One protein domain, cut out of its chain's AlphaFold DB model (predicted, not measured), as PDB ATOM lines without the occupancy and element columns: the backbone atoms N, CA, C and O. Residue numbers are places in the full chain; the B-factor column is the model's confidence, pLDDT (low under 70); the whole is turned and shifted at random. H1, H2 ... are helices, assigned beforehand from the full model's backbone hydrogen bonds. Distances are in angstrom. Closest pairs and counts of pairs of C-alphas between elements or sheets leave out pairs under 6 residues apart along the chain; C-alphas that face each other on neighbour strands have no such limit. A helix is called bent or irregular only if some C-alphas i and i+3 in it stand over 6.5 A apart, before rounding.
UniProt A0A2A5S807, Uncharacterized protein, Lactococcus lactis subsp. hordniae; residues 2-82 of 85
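This is residues 2 to 82 of the 85 residues of an uncharacterized protein of Lactococcus lactis subsp. hordniae (UniProt A0A2A5S807). The model is a loose, elongated string of helices: H1 is at one end, H2 and H3 are at the other, and the long unnamed stretch of residues 19 to 32 runs between them through the middle. H4 lies off to one side of that stretch, and residues 74 to 82 fold back from it toward the middle; residues 13 to 18 of H1 stick out. The printed part has 81 residues with four named helices, H1 to H4 in chain order, and no named strand; its class is all helix. The radius of gyration of the C-alphas is 14.7 A, and the spans are 41 by 25 by 24 A.

Find C-alpha 2 at (-33.410, -6.227, -4.081); from there H1 runs 22.1 A to residue 18, with a kink of 61 degrees near residue 12. Next come H2, residues 33 to 45, 18.9 A, and H3, residues 49 to 57. H4, residues 62 to 73, ends at C-alpha 73 (-45.654, -29.019, -2.990). H1, H2 and H3 are irregular, H2 only just: C-alphas 14 and 17 are 9.5 A apart, 41 and 44 are 6.50 A, 50 and 53 are 8.0 A.

H1 is apart from H2, H3 and H4. Look at residues 27 to 28, which pair with residues 60 to 61, parallel. H2, with residues 42 to 45 alone, and H3 only just touch, with 3 pairs of C-alphas within 8 A; the closest C-alphas, of Leu 45 and Phe 51, are 6.4 A apart. They form a helical hairpin, at a shallow tilt of 32 degrees, opposite ways. H4 is apart from H2 and H3. Every O i to N i+4 pair is within hydrogen-bond range in H4, against 11 of 13 in H1, 6 of 9 in H2 and 0 of 5 in H3, where 5 of 6 O i to N i+3 pairs are.

The two C-alphas farthest apart, of Arg 14 and Ile 50, are 42.7 A apart. The link from H1 to H2 is long; those from H2 to H3 and H3 to H4 are tight. The printed part has no cut, and no printed residue is under 70 in pLDDT.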
ATOM      1  N   ARG A   2     -33.562  -6.190  -2.611       93.25
ATOM      2  CA  ARG A   2     -33.410  -6.227  -4.081       93.25
ATOM      3  C   ARG A   2     -33.112  -7.627  -4.644       93.25
ATOM      4  O   ARG A   2     -33.877  -8.098  -5.471       93.25
ATOM      5  N   ALA A   3     -32.125  -8.330  -4.084       94.69
ATOM      6  CA  ALA A   3     -31.757  -9.682  -4.522       94.69
ATOM      7  C   ALA A   3     -32.916 -10.700  -4.463       94.69
ATOM      8  O   ALA A   3     -33.116 -11.475  -5.389       94.69
ATOM      9  N   LYS A   4     -33.736 -10.681  -3.401       93.19
ATOM     10  CA  LYS A   4     -34.892 -11.592  -3.285       93.19
ATOM     11  C   LYS A   4     -35.959 -11.303  -4.346       93.19
ATOM     12  O   LYS A   4     -36.499 -12.240  -4.919       93.19
ATOM     13  N   LYS A   5     -36.234 -10.018  -4.613       94.38
ATOM     14  CA  LYS A   5     -37.175  -9.597  -5.665       94.38
ATOM     15  C   LYS A   5     -36.675  -9.980  -7.059       94.38
ATOM     16  O   LYS A   5     -37.471 -10.337  -7.916       94.38
ATOM     17  N   GLU A   6     -35.366  -9.924  -7.275       96.06
ATOM     18  CA  GLU A   6     -34.749 -10.325  -8.538       96.06
ATOM     19  C   GLU A   6     -34.863 -11.832  -8.780       96.06
ATOM     20  O   GLU A   6     -35.283 -12.241  -9.859       96.06
ATOM     21  N   VAL A   7     -34.596 -12.660  -7.763       95.19
ATOM     22  CA  VAL A   7     -34.801 -14.118  -7.840       95.19
ATOM     23  C   VAL A   7     -36.267 -14.461  -8.107       95.19
ATOM     24  O   VAL A   7     -36.553 -15.327  -8.929       95.19
ATOM     25  N   GLU A   8     -37.200 -13.768  -7.453       95.12
ATOM     26  CA  GLU A   8     -38.638 -13.918  -7.696       95.12
ATOM     27  C   GLU A   8     -39.006 -13.583  -9.147       95.12
ATOM     28  O   GLU A   8     -39.614 -14.411  -9.827       95.12
ATOM     29  N   ALA A   9     -38.583 -12.420  -9.650       94.88
ATOM     30  CA  ALA A   9     -38.846 -12.001 -11.025       94.88
ATOM     31  C   ALA A   9     -38.221 -12.965 -12.047       94.88
ATOM     32  O   ALA A   9     -38.857 -13.333 -13.038       94.88
ATOM     33  N   TYR A  10     -36.990 -13.415 -11.797       95.75
ATOM     34  CA  TYR A  10     -36.306 -14.398 -12.630       95.75
ATOM     35  C   TYR A  10     -37.051 -15.738 -12.651       95.75
ATOM     36  O   TYR A  10     -37.329 -16.268 -13.728       95.75
ATOM     37  N   GLY A  11     -37.407 -16.268 -11.477       95.38
ATOM     38  CA  GLY A  11     -38.129 -17.530 -11.332       95.38
ATOM     39  C   GLY A  11     -39.483 -17.494 -12.036       95.38
ATOM     40  O   GLY A  11     -39.774 -18.374 -12.846       95.38
ATOM     41  N   GLN A  12     -40.260 -16.429 -11.829       93.50
ATOM     42  CA  GLN A  12     -41.540 -16.224 -12.515       93.50
ATOM     43  C   GLN A  12     -41.366 -16.169 -14.039       93.50
ATOM     44  O   GLN A  12     -42.084 -16.857 -14.767       93.50
ATOM     45  N   LYS A  13     -40.373 -15.418 -14.537       95.62
ATOM     46  CA  LYS A  13     -40.129 -15.261 -15.981       95.62
ATOM     47  C   LYS A  13     -39.641 -16.549 -16.649       95.62
ATOM     48  O   LYS A  13     -40.025 -16.827 -17.784       95.62
ATOM     49  N   ARG A  14     -38.762 -17.314 -15.995       96.69
ATOM     50  CA  ARG A  14     -38.059 -18.459 -16.609       96.69
ATOM     51  C   ARG A  14     -38.720 -19.805 -16.347       96.69
ATOM     52  O   ARG A  14     -38.712 -20.661 -17.228       96.69
ATOM     53  N   LEU A  15     -39.263 -20.013 -15.152       93.81
ATOM     54  CA  LEU A  15     -39.767 -21.317 -14.711       93.81
ATOM     55  C   LEU A  15     -41.299 -21.397 -14.716       93.81
ATOM     56  O   LEU A  15     -41.832 -22.508 -14.730       93.81
ATOM     57  N   LYS A  16     -41.994 -20.251 -14.790       89.88
ATOM     58  CA  LYS A  16     -43.460 -20.151 -14.860       89.88
ATOM     59  C   LYS A  16     -44.120 -20.969 -13.736       89.88
ATOM     60  O   LYS A  16     -43.792 -20.769 -12.573       89.88
ATOM     61  N   SER A  17     -44.990 -21.924 -14.076       87.75
ATOM     62  CA  SER A  17     -45.712 -22.790 -13.134       87.75
ATOM     63  C   SER A  17     -44.818 -23.712 -12.298       87.75
ATOM     64  O   SER A  17     -45.272 -24.242 -11.291       87.75
ATOM     65  N   ARG A  18     -43.545 -23.893 -12.673       89.88
ATOM     66  CA  ARG A  18     -42.580 -24.707 -11.915       89.88
ATOM     67  C   ARG A  18     -41.883 -23.929 -10.796       89.88
ATOM     68  O   ARG A  18     -40.997 -24.470 -10.142       89.88
ATOM     69  N   PHE A  19     -42.233 -22.659 -10.598       94.44
ATOM     70  CA  PHE A  19     -41.675 -21.819  -9.547       94.44
ATOM     71  C   PHE A  19     -42.779 -21.250  -8.667       94.44
ATOM     72  O   PHE A  19     -43.669 -20.544  -9.135       94.44
ATOM     73  N   ILE A  20     -42.676 -21.524  -7.370       94.31
ATOM     74  CA  ILE A  20     -43.592 -21.016  -6.354       94.31
ATOM     75  C   ILE A  20     -42.785 -20.146  -5.397       94.31
ATOM     76  O   ILE A  20     -41.815 -20.596  -4.789       94.31
ATOM     77  N   SER A  21     -43.185 -18.883  -5.262       94.88
ATOM     78  CA  SER A  21     -42.628 -17.991  -4.246       94.88
ATOM     79  C   SER A  21     -43.361 -18.172  -2.926       94.88
ATOM     80  O   SER A  21     -44.589 -18.193  -2.885       94.88
ATOM     81  N   VAL A  22     -42.594 -18.264  -1.843       95.69
ATOM     82  CA  VAL A  22     -43.122 -18.319  -0.479       95.69
ATOM     83  C   VAL A  22     -42.650 -17.106   0.311       95.69
ATOM     84  O   VAL A  22     -41.489 -16.698   0.228       95.69
ATOM     85  N   PHE A  23     -43.557 -16.537   1.098       95.06
ATOM     86  CA  PHE A  23     -43.379 -15.296   1.847       95.06
ATOM     87  C   PHE A  23     -43.565 -15.530   3.353       95.06
ATOM     88  O   PHE A  23     -44.522 -15.024   3.958       95.06
ATOM     89  N   PRO A  24     -42.676 -16.314   3.991       94.81
ATOM     90  CA  PRO A  24     -42.647 -16.378   5.441       94.81
ATOM     91  C   PRO A  24     -42.195 -15.033   6.020       94.81
ATOM     92  O   PRO A  24     -41.440 -14.289   5.391       94.81
ATOM     93  N   GLY A  25     -42.645 -14.749   7.242       93.12
ATOM     94  CA  GLY A  25     -42.061 -13.703   8.071       93.12
ATOM     95  C   GLY A  25     -40.854 -14.251   8.823       93.12
ATOM     96  O   GLY A  25     -39.895 -14.744   8.226       93.12
ATOM     97  N   ILE A  26     -40.910 -14.216  10.151       93.94
ATOM     98  CA  ILE A  26     -39.843 -14.755  11.000       93.94
ATOM     99  C   ILE A  26     -40.026 -16.265  11.177       93.94
ATOM    100  O   ILE A  26     -40.852 -16.713  11.971       93.94
ATOM    101  N   VAL A  27     -39.217 -17.064  10.477       95.94
ATOM    102  CA  VAL A  27     -39.117 -18.506  10.745       95.94
ATOM    103  C   VAL A  27     -38.228 -18.725  11.967       95.94
ATOM    104  O   VAL A  27     -37.044 -18.365  11.960       95.94
ATOM    105  N   TYR A  28     -38.783 -19.313  13.023       96.31
ATOM    106  CA  TYR A  28     -38.085 -19.464  14.294       96.31
ATOM    107  C   TYR A  28     -38.025 -20.914  14.781       96.31
ATOM    108  O   TYR A  28     -38.913 -21.729  14.518       96.31
ATOM    109  N   ASP A  29     -36.935 -21.232  15.474       96.06
ATOM    110  CA  ASP A  29     -36.612 -22.563  15.983       96.06
ATOM    111  C   ASP A  29     -35.670 -22.436  17.184       96.06
ATOM    112  O   ASP A  29     -34.836 -21.532  17.198       96.06
ATOM    113  N   ALA A  30     -35.771 -23.325  18.174       93.69
ATOM    114  CA  ALA A  30     -34.936 -23.270  19.379       93.69
ATOM    115  C   ALA A  30     -33.427 -23.374  19.073       93.69
ATOM    116  O   ALA A  30     -32.614 -22.795  19.793       93.69
ATOM    117  N   SER A  31     -33.051 -24.035  17.972       95.00
ATOM    118  CA  SER A  31     -31.661 -24.099  17.495       95.00
ATOM    119  C   SER A  31     -31.121 -22.755  16.991       95.00
ATOM    120  O   SER A  31     -29.911 -22.536  16.998       95.00
ATOM    121  N   ARG A  32     -31.991 -21.818  16.584       92.88
ATOM    122  CA  ARG A  32     -31.611 -20.483  16.102       92.88
ATOM    123  C   ARG A  32     -32.090 -19.415  17.080       92.88
ATOM    124  O   ARG A  32     -33.092 -18.737  16.856       92.88
ATOM    125  N   LYS A  33     -31.311 -19.223  18.149       91.75
ATOM    126  CA  LYS A  33     -31.589 -18.255  19.226       91.75
ATOM    127  C   LYS A  33     -31.942 -16.852  18.708       91.75
ATOM    128  O   LYS A  33     -32.882 -16.243  19.212       91.75
ATOM    129  N   SER A  34     -31.252 -16.379  17.668       92.00
ATOM    130  CA  SER A  34     -31.459 -15.044  17.088       92.00
ATOM    131  C   SER A  34     -32.860 -14.809  16.519       92.00
ATOM    132  O   SER A  34     -33.343 -13.685  16.591       92.00
ATOM    133  N   SER A  35     -33.538 -15.834  15.988       92.56
ATOM    134  CA  SER A  35     -34.942 -15.721  15.567       92.56
ATOM    135  C   SER A  35     -35.921 -16.252  16.613       92.56
ATOM    136  O   SER A  35     -37.063 -15.802  16.652       92.56
ATOM    137  N   TYR A  36     -35.482 -17.160  17.490       95.06
ATOM    138  CA  TYR A  36     -36.304 -17.750  18.546       95.06
ATOM    139  C   TYR A  36     -36.817 -16.722  19.553       95.06
ATOM    140  O   TYR A  36     -38.027 -16.615  19.755       95.06
ATOM    141  N   PHE A  37     -35.914 -15.958  20.172       93.06
ATOM    142  CA  PHE A  37     -36.281 -14.992  21.206       93.06
ATOM    143  C   PHE A  37     -37.234 -13.899  20.709       93.06
ATOM    144  O   PHE A  37     -38.297 -13.746  21.315       93.06
ATOM    145  N   PRO A  38     -36.952 -13.182  19.600       93.12
ATOM    146  CA  PRO A  38     -37.875 -12.154  19.127       93.12
ATOM    147  C   PRO A  38     -39.231 -12.740  18.722       93.12
ATOM    148  O   PRO A  38     -40.262 -12.161  19.047       93.12
ATOM    149  N   ALA A  39     -39.271 -13.912  18.079       93.19
ATOM    150  CA  ALA A  39     -40.537 -14.527  17.689       93.19
ATOM    151  C   ALA A  39     -41.382 -14.966  18.896       93.19
ATOM    152  O   ALA A  39     -42.596 -14.773  18.893       93.19
ATOM    153  N   ARG A  40     -40.752 -15.504  19.950       93.50
ATOM    154  CA  ARG A  40     -41.438 -15.885  21.195       93.50
ATOM    155  C   ARG A  40     -42.027 -14.691  21.939       93.50
ATOM    156  O   ARG A  40     -43.088 -14.843  22.535       93.50
ATOM    157  N   LEU A  41     -41.375 -13.530  21.882       92.94
ATOM    158  CA  LEU A  41     -41.922 -12.279  22.417       92.94
ATOM    159  C   LEU A  41     -43.060 -11.733  21.541       92.94
ATOM    160  O   LEU A  41     -44.055 -11.241  22.064       92.94
ATOM    161  N   LEU A  42     -42.950 -11.859  20.215       92.94
ATOM    162  CA  LEU A  42     -43.958 -11.381  19.261       92.94
ATOM    163  C   LEU A  42     -45.268 -12.179  19.303       92.94
ATOM    164  O   LEU A  42     -46.337 -11.587  19.172       92.94
ATOM    165  N   GLU A  43     -45.218 -13.503  19.481       90.44
ATOM    166  CA  GLU A  43     -46.411 -14.369  19.477       90.44
ATOM    167  C   GLU A  43     -47.555 -13.913  20.403       90.44
ATOM    168  O   GLU A  43     -48.696 -13.858  19.936       90.44
ATOM    169  N   PRO A  44     -47.318 -13.605  21.693       91.75
ATOM    170  CA  PRO A  44     -48.370 -13.092  22.564       91.75
ATOM    171  C   PRO A  44     -48.767 -11.655  22.211       91.75
ATOM    172  O   PRO A  44     -49.958 -11.352  22.211       91.75
ATOM    173  N   LEU A  45     -47.808 -10.791  21.854       92.31
ATOM    174  CA  LEU A  45     -48.070  -9.381  21.538       92.31
ATOM    175  C   LEU A  45     -49.023  -9.226  20.350       92.31
ATOM    176  O   LEU A  45     -49.931  -8.406  20.392       92.31
ATOM    177  N   ILE A  46     -48.882 -10.071  19.329       92.06
ATOM    178  CA  ILE A  46     -49.728 -10.074  18.125       92.06
ATOM    179  C   ILE A  46     -51.217 -10.338  18.429       92.06
ATOM    180  O   ILE A  46     -52.091  -9.974  17.635       92.06
ATOM    181  N   LYS A  47     -51.528 -10.978  19.561       90.75
ATOM    182  CA  LYS A  47     -52.912 -11.256  19.975       90.75
ATOM    183  C   LYS A  47     -53.598 -10.036  20.593       90.75
ATOM    184  O   LYS A  47     -54.819 -10.033  20.702       90.75
ATOM    185  N   ILE A  48     -52.836  -9.013  20.980       93.75
ATOM    186  CA  ILE A  48     -53.359  -7.796  21.597       93.75
ATOM    187  C   ILE A  48     -53.809  -6.831  20.483       93.75
ATOM    188  O   ILE A  48     -53.005  -6.519  19.600       93.75
ATOM    189  N   PRO A  49     -55.053  -6.312  20.506       91.19
ATOM    190  CA  PRO A  49     -55.596  -5.478  19.429       91.19
ATOM    191  C   PRO A  49     -54.753  -4.245  19.080       91.19
ATOM    192  O   PRO A  49     -54.577  -3.937  17.904       91.19
ATOM    193  N   ILE A  50     -54.167  -3.580  20.083       94.31
ATOM    194  CA  ILE A  50     -53.336  -2.381  19.877       94.31
ATOM    195  C   ILE A  50     -52.055  -2.672  19.079       94.31
ATOM    196  O   ILE A  50     -51.506  -1.793  18.422       94.31
ATOM    197  N   PHE A  51     -51.606  -3.929  19.075       92.19
ATOM    198  CA  PHE A  51     -50.423  -4.387  18.357       92.19
ATOM    199  C   PHE A  51     -50.773  -5.155  17.075       92.19
ATOM    200  O   PHE A  51     -49.967  -5.945  16.581       92.19
ATOM    201  N   TYR A  52     -51.952  -4.916  16.488       85.88
ATOM    202  CA  TYR A  52     -52.385  -5.589  15.259       85.88
ATOM    203  C   TYR A  52     -51.360  -5.478  14.115       85.88
ATOM    204  O   TYR A  52     -51.153  -6.444  13.381       85.88
ATOM    205  N   PHE A  53     -50.657  -4.345  14.000       89.06
ATOM    206  CA  PHE A  53     -49.607  -4.134  12.994       89.06
ATOM    207  C   PHE A  53     -48.463  -5.159  13.084       89.06
ATOM    208  O   PHE A  53     -47.830  -5.464  12.070       89.06
ATOM    209  N   LEU A  54     -48.225  -5.757  14.260       91.00
ATOM    210  CA  LEU A  54     -47.203  -6.789  14.445       91.00
ATOM    211  C   LEU A  54     -47.535  -8.091  13.703       91.00
ATOM    212  O   LEU A  54     -46.633  -8.893  13.455       91.00
ATOM    213  N   LYS A  55     -48.791  -8.301  13.280       87.94
ATOM    214  CA  LYS A  55     -49.170  -9.439  12.421       87.94
ATOM    215  C   LYS A  55     -48.361  -9.476  11.125       87.94
ATOM    216  O   LYS A  55     -48.128 -10.563  10.598       87.94
ATOM    217  N   SER A  56     -47.874  -8.323  10.656       90.31
ATOM    218  CA  SER A  56     -47.010  -8.224   9.476       90.31
ATOM    219  C   SER A  56     -45.683  -8.982   9.611       90.31
ATOM    220  O   SER A  56     -45.175  -9.500   8.616       90.31
ATOM    221  N   TYR A  57     -45.159  -9.150  10.834       91.75
ATOM    222  CA  TYR A  57     -43.935  -9.919  11.093       91.75
ATOM    223  C   TYR A  57     -44.112 -11.426  10.920       91.75
ATOM    224  O   TYR A  57     -43.113 -12.138  10.780       91.75
ATOM    225  N   ARG A  58     -45.361 -11.915  10.940       92.31
ATOM    226  CA  ARG A  58     -45.751 -13.297  10.629       92.31
ATOM    227  C   ARG A  58     -44.784 -14.351  11.199       92.31
ATOM    228  O   ARG A  58     -44.165 -15.093  10.428       92.31
ATOM    229  N   PRO A  59     -44.599 -14.398  12.532       94.75
ATOM    230  CA  PRO A  59     -43.750 -15.407  13.142       94.75
ATOM    231  C   PRO A  59     -44.330 -16.799  12.880       94.75
ATOM    232  O   PRO A  59     -45.533 -17.023  13.010       94.75
ATOM    233  N   ILE A  60     -43.472 -17.741  12.502       95.31
ATOM    234  CA  ILE A  60     -43.856 -19.121  12.212       95.31
ATOM    235  C   ILE A  60     -42.795 -20.084  12.746       95.31
ATOM    236  O   ILE A  60     -41.599 -19.922  12.499       95.31
ATOM    237  N   LYS A  61     -43.229 -21.119  13.473       96.19
ATOM    238  CA  LYS A  61     -42.337 -22.208  13.901       96.19
ATOM    239  C   LYS A  61     -41.775 -22.911  12.672       96.19
ATOM    240  O   LYS A  61     -42.535 -23.231  11.760       96.19
ATOM    241  N   ARG A  62     -40.487 -23.256  12.671       96.62
ATOM    242  CA  ARG A  62     -39.852 -24.024  11.582       96.62
ATOM    243  C   ARG A  62     -40.617 -25.308  11.237       96.62
ATOM    244  O   ARG A  62     -40.767 -25.622  10.062       96.62
ATOM    245  N   SER A  63     -41.125 -26.025  12.237       96.75
ATOM    246  CA  SER A  63     -41.926 -27.237  12.026       96.75
ATOM    247  C   SER A  63     -43.249 -26.960  11.308       96.75
ATOM    248  O   SER A  63     -43.632 -27.716  10.420       96.75
ATOM    249  N   GLN A  64     -43.928 -25.859  11.640       96.62
ATOM    250  CA  GLN A  64     -45.147 -25.447  10.946       96.62
ATOM    251  C   GLN A  64     -44.844 -24.961   9.527       96.62
ATOM    252  O   GLN A  64     -45.549 -25.328   8.595       96.62
ATOM    253  N   PHE A  65     -43.753 -24.212   9.349       97.44
ATOM    254  CA  PHE A  65     -43.283 -23.799   8.031       97.44
ATOM    255  C   PHE A  65     -43.026 -25.011   7.127       97.44
ATOM    256  O   PHE A  65     -43.512 -25.040   6.005       97.44
ATOM    257  N   ALA A  66     -42.352 -26.053   7.627       97.50
ATOM    258  CA  ALA A  66     -42.126 -27.286   6.872       97.50
ATOM    259  C   ALA A  66     -43.437 -27.977   6.452       97.50
ATOM    260  O   ALA A  66     -43.561 -28.406   5.306       97.50
ATOM    261  N   LYS A  67     -44.438 -28.031   7.346       97.56
ATOM    262  CA  LYS A  67     -45.774 -28.562   7.020       97.56
ATOM    263  C   LYS A  67     -46.452 -27.761   5.909       97.56
ATOM    264  O   LYS A  67     -47.056 -28.352   5.020       97.56
ATOM    265  N   ASP A  68     -46.345 -26.435   5.938       97.25
ATOM    266  CA  ASP A  68     -46.943 -25.593   4.903       97.25
ATOM    267  C   ASP A  68     -46.198 -25.701   3.565       97.25
ATOM    268  O   ASP A  68     -46.844 -25.701   2.523       97.25
ATOM    269  N   ILE A  69     -44.870 -25.864   3.568       97.62
ATOM    270  CA  ILE A  69     -44.111 -26.166   2.343       97.62
ATOM    271  C   ILE A  69     -44.557 -27.500   1.744       97.62
ATOM    272  O   ILE A  69     -44.770 -27.576   0.538       97.62
ATOM    273  N   HIS A  70     -44.749 -28.530   2.568       97.75
ATOM    274  CA  HIS A  70     -45.243 -29.820   2.092       97.75
ATOM    275  C   HIS A  70     -46.617 -29.686   1.418       97.75
ATOM    276  O   HIS A  70     -46.778 -30.122   0.284       97.75
ATOM    277  N   LYS A  71     -47.560 -28.971   2.046       97.19
ATOM    278  CA  LYS A  71     -48.869 -28.657   1.443       97.19
ATOM    279  C   LYS A  71     -48.742 -27.945   0.094       97.19
ATOM    280  O   LYS A  71     -49.436 -28.306  -0.848       97.19
ATOM    281  N   ILE A  72     -47.855 -26.955  -0.002       96.38
ATOM    282  CA  ILE A  72     -47.625 -26.202  -1.245       96.38
ATOM    283  C   ILE A  72     -47.103 -27.121  -2.354       96.38
ATOM    284  O   ILE A  72     -47.547 -27.011  -3.493       96.38
ATOM    285  N   ILE A  73     -46.184 -28.036  -2.032       94.81
ATOM    286  CA  ILE A  73     -45.654 -29.019  -2.990       94.81
ATOM    287  C   ILE A  73     -46.766 -29.958  -3.482       94.81
ATOM    288  O   ILE A  73     -46.798 -30.294  -4.661       94.81
ATOM    289  N   GLU A  74     -47.710 -30.324  -2.613       96.06
ATOM    290  CA  GLU A  74     -48.909 -31.100  -2.969       96.06
ATOM    291  C   GLU A  74     -49.967 -30.289  -3.747       96.06
ATOM    292  O   GLU A  74     -51.045 -30.805  -4.037       96.06
ATOM    293  N   GLY A  75     -49.709 -29.015  -4.063       94.12
ATOM    294  CA  GLY A  75     -50.648 -28.141  -4.771       94.12
ATOM    295  C   GLY A  75     -51.780 -27.589  -3.900       94.12
ATOM    296  O   GLY A  75     -52.733 -27.019  -4.425       94.12
ATOM    297  N   LYS A  76     -51.695 -27.735  -2.572       96.25
ATOM    298  CA  LYS A  76     -52.689 -27.197  -1.635       96.25
ATOM    299  C   LYS A  76     -52.426 -25.722  -1.353       96.25
ATOM    300  O   LYS A  76     -51.284 -25.255  -1.335       96.25
ATOM    301  N   GLU A  77     -53.497 -24.997  -1.056       93.56
ATOM    302  CA  GLU A  77     -53.406 -23.594  -0.673       93.56
ATOM    303  C   GLU A  77     -52.635 -23.407   0.641       93.56
ATOM    304  O   GLU A  77     -52.710 -24.202   1.583       93.56
ATOM    305  N   SER A  78     -51.895 -22.304   0.717       94.81
ATOM    306  CA  SER A  78     -51.215 -21.870   1.927       94.81
ATOM    307  C   SER A  78     -51.187 -20.360   1.958       94.81
ATOM    308  O   SER A  78     -50.877 -19.714   0.963       94.81
ATOM    309  N   SER A  79     -51.407 -19.776   3.133       92.38
ATOM    310  CA  SER A  79     -51.274 -18.331   3.287       92.38
ATOM    311  C   SER A  79     -49.868 -17.837   2.903       92.38
ATOM    312  O   SER A  79     -49.695 -16.652   2.609       92.38
ATOM    313  N   LEU A  80     -48.837 -18.698   2.944       95.06
ATOM    314  CA  LEU A  80     -47.446 -18.337   2.649       95.06
ATOM    315  C   LEU A  80     -47.196 -18.017   1.173       95.06
ATOM    316  O   LEU A  80     -46.170 -17.410   0.882       95.06
ATOM    317  N   THR A  81     -48.091 -18.372   0.253       94.62
ATOM    318  CA  THR A  81     -47.966 -17.995  -1.167       94.62
ATOM    319  C   THR A  81     -48.395 -16.549  -1.428       94.62
ATOM    320  O   THR A  81     -48.096 -15.998  -2.486       94.62
ATOM    321  N   THR A  82     -49.002 -15.892  -0.436       92.69
ATOM    322  CA  THR A  82     -49.407 -14.486  -0.503       92.69
ATOM    323  C   THR A  82     -48.475 -13.610   0.330       92.69
ATOM    324  O   THR A  82     -48.192 -13.885   1.505       92.69
TER     325      THR A  82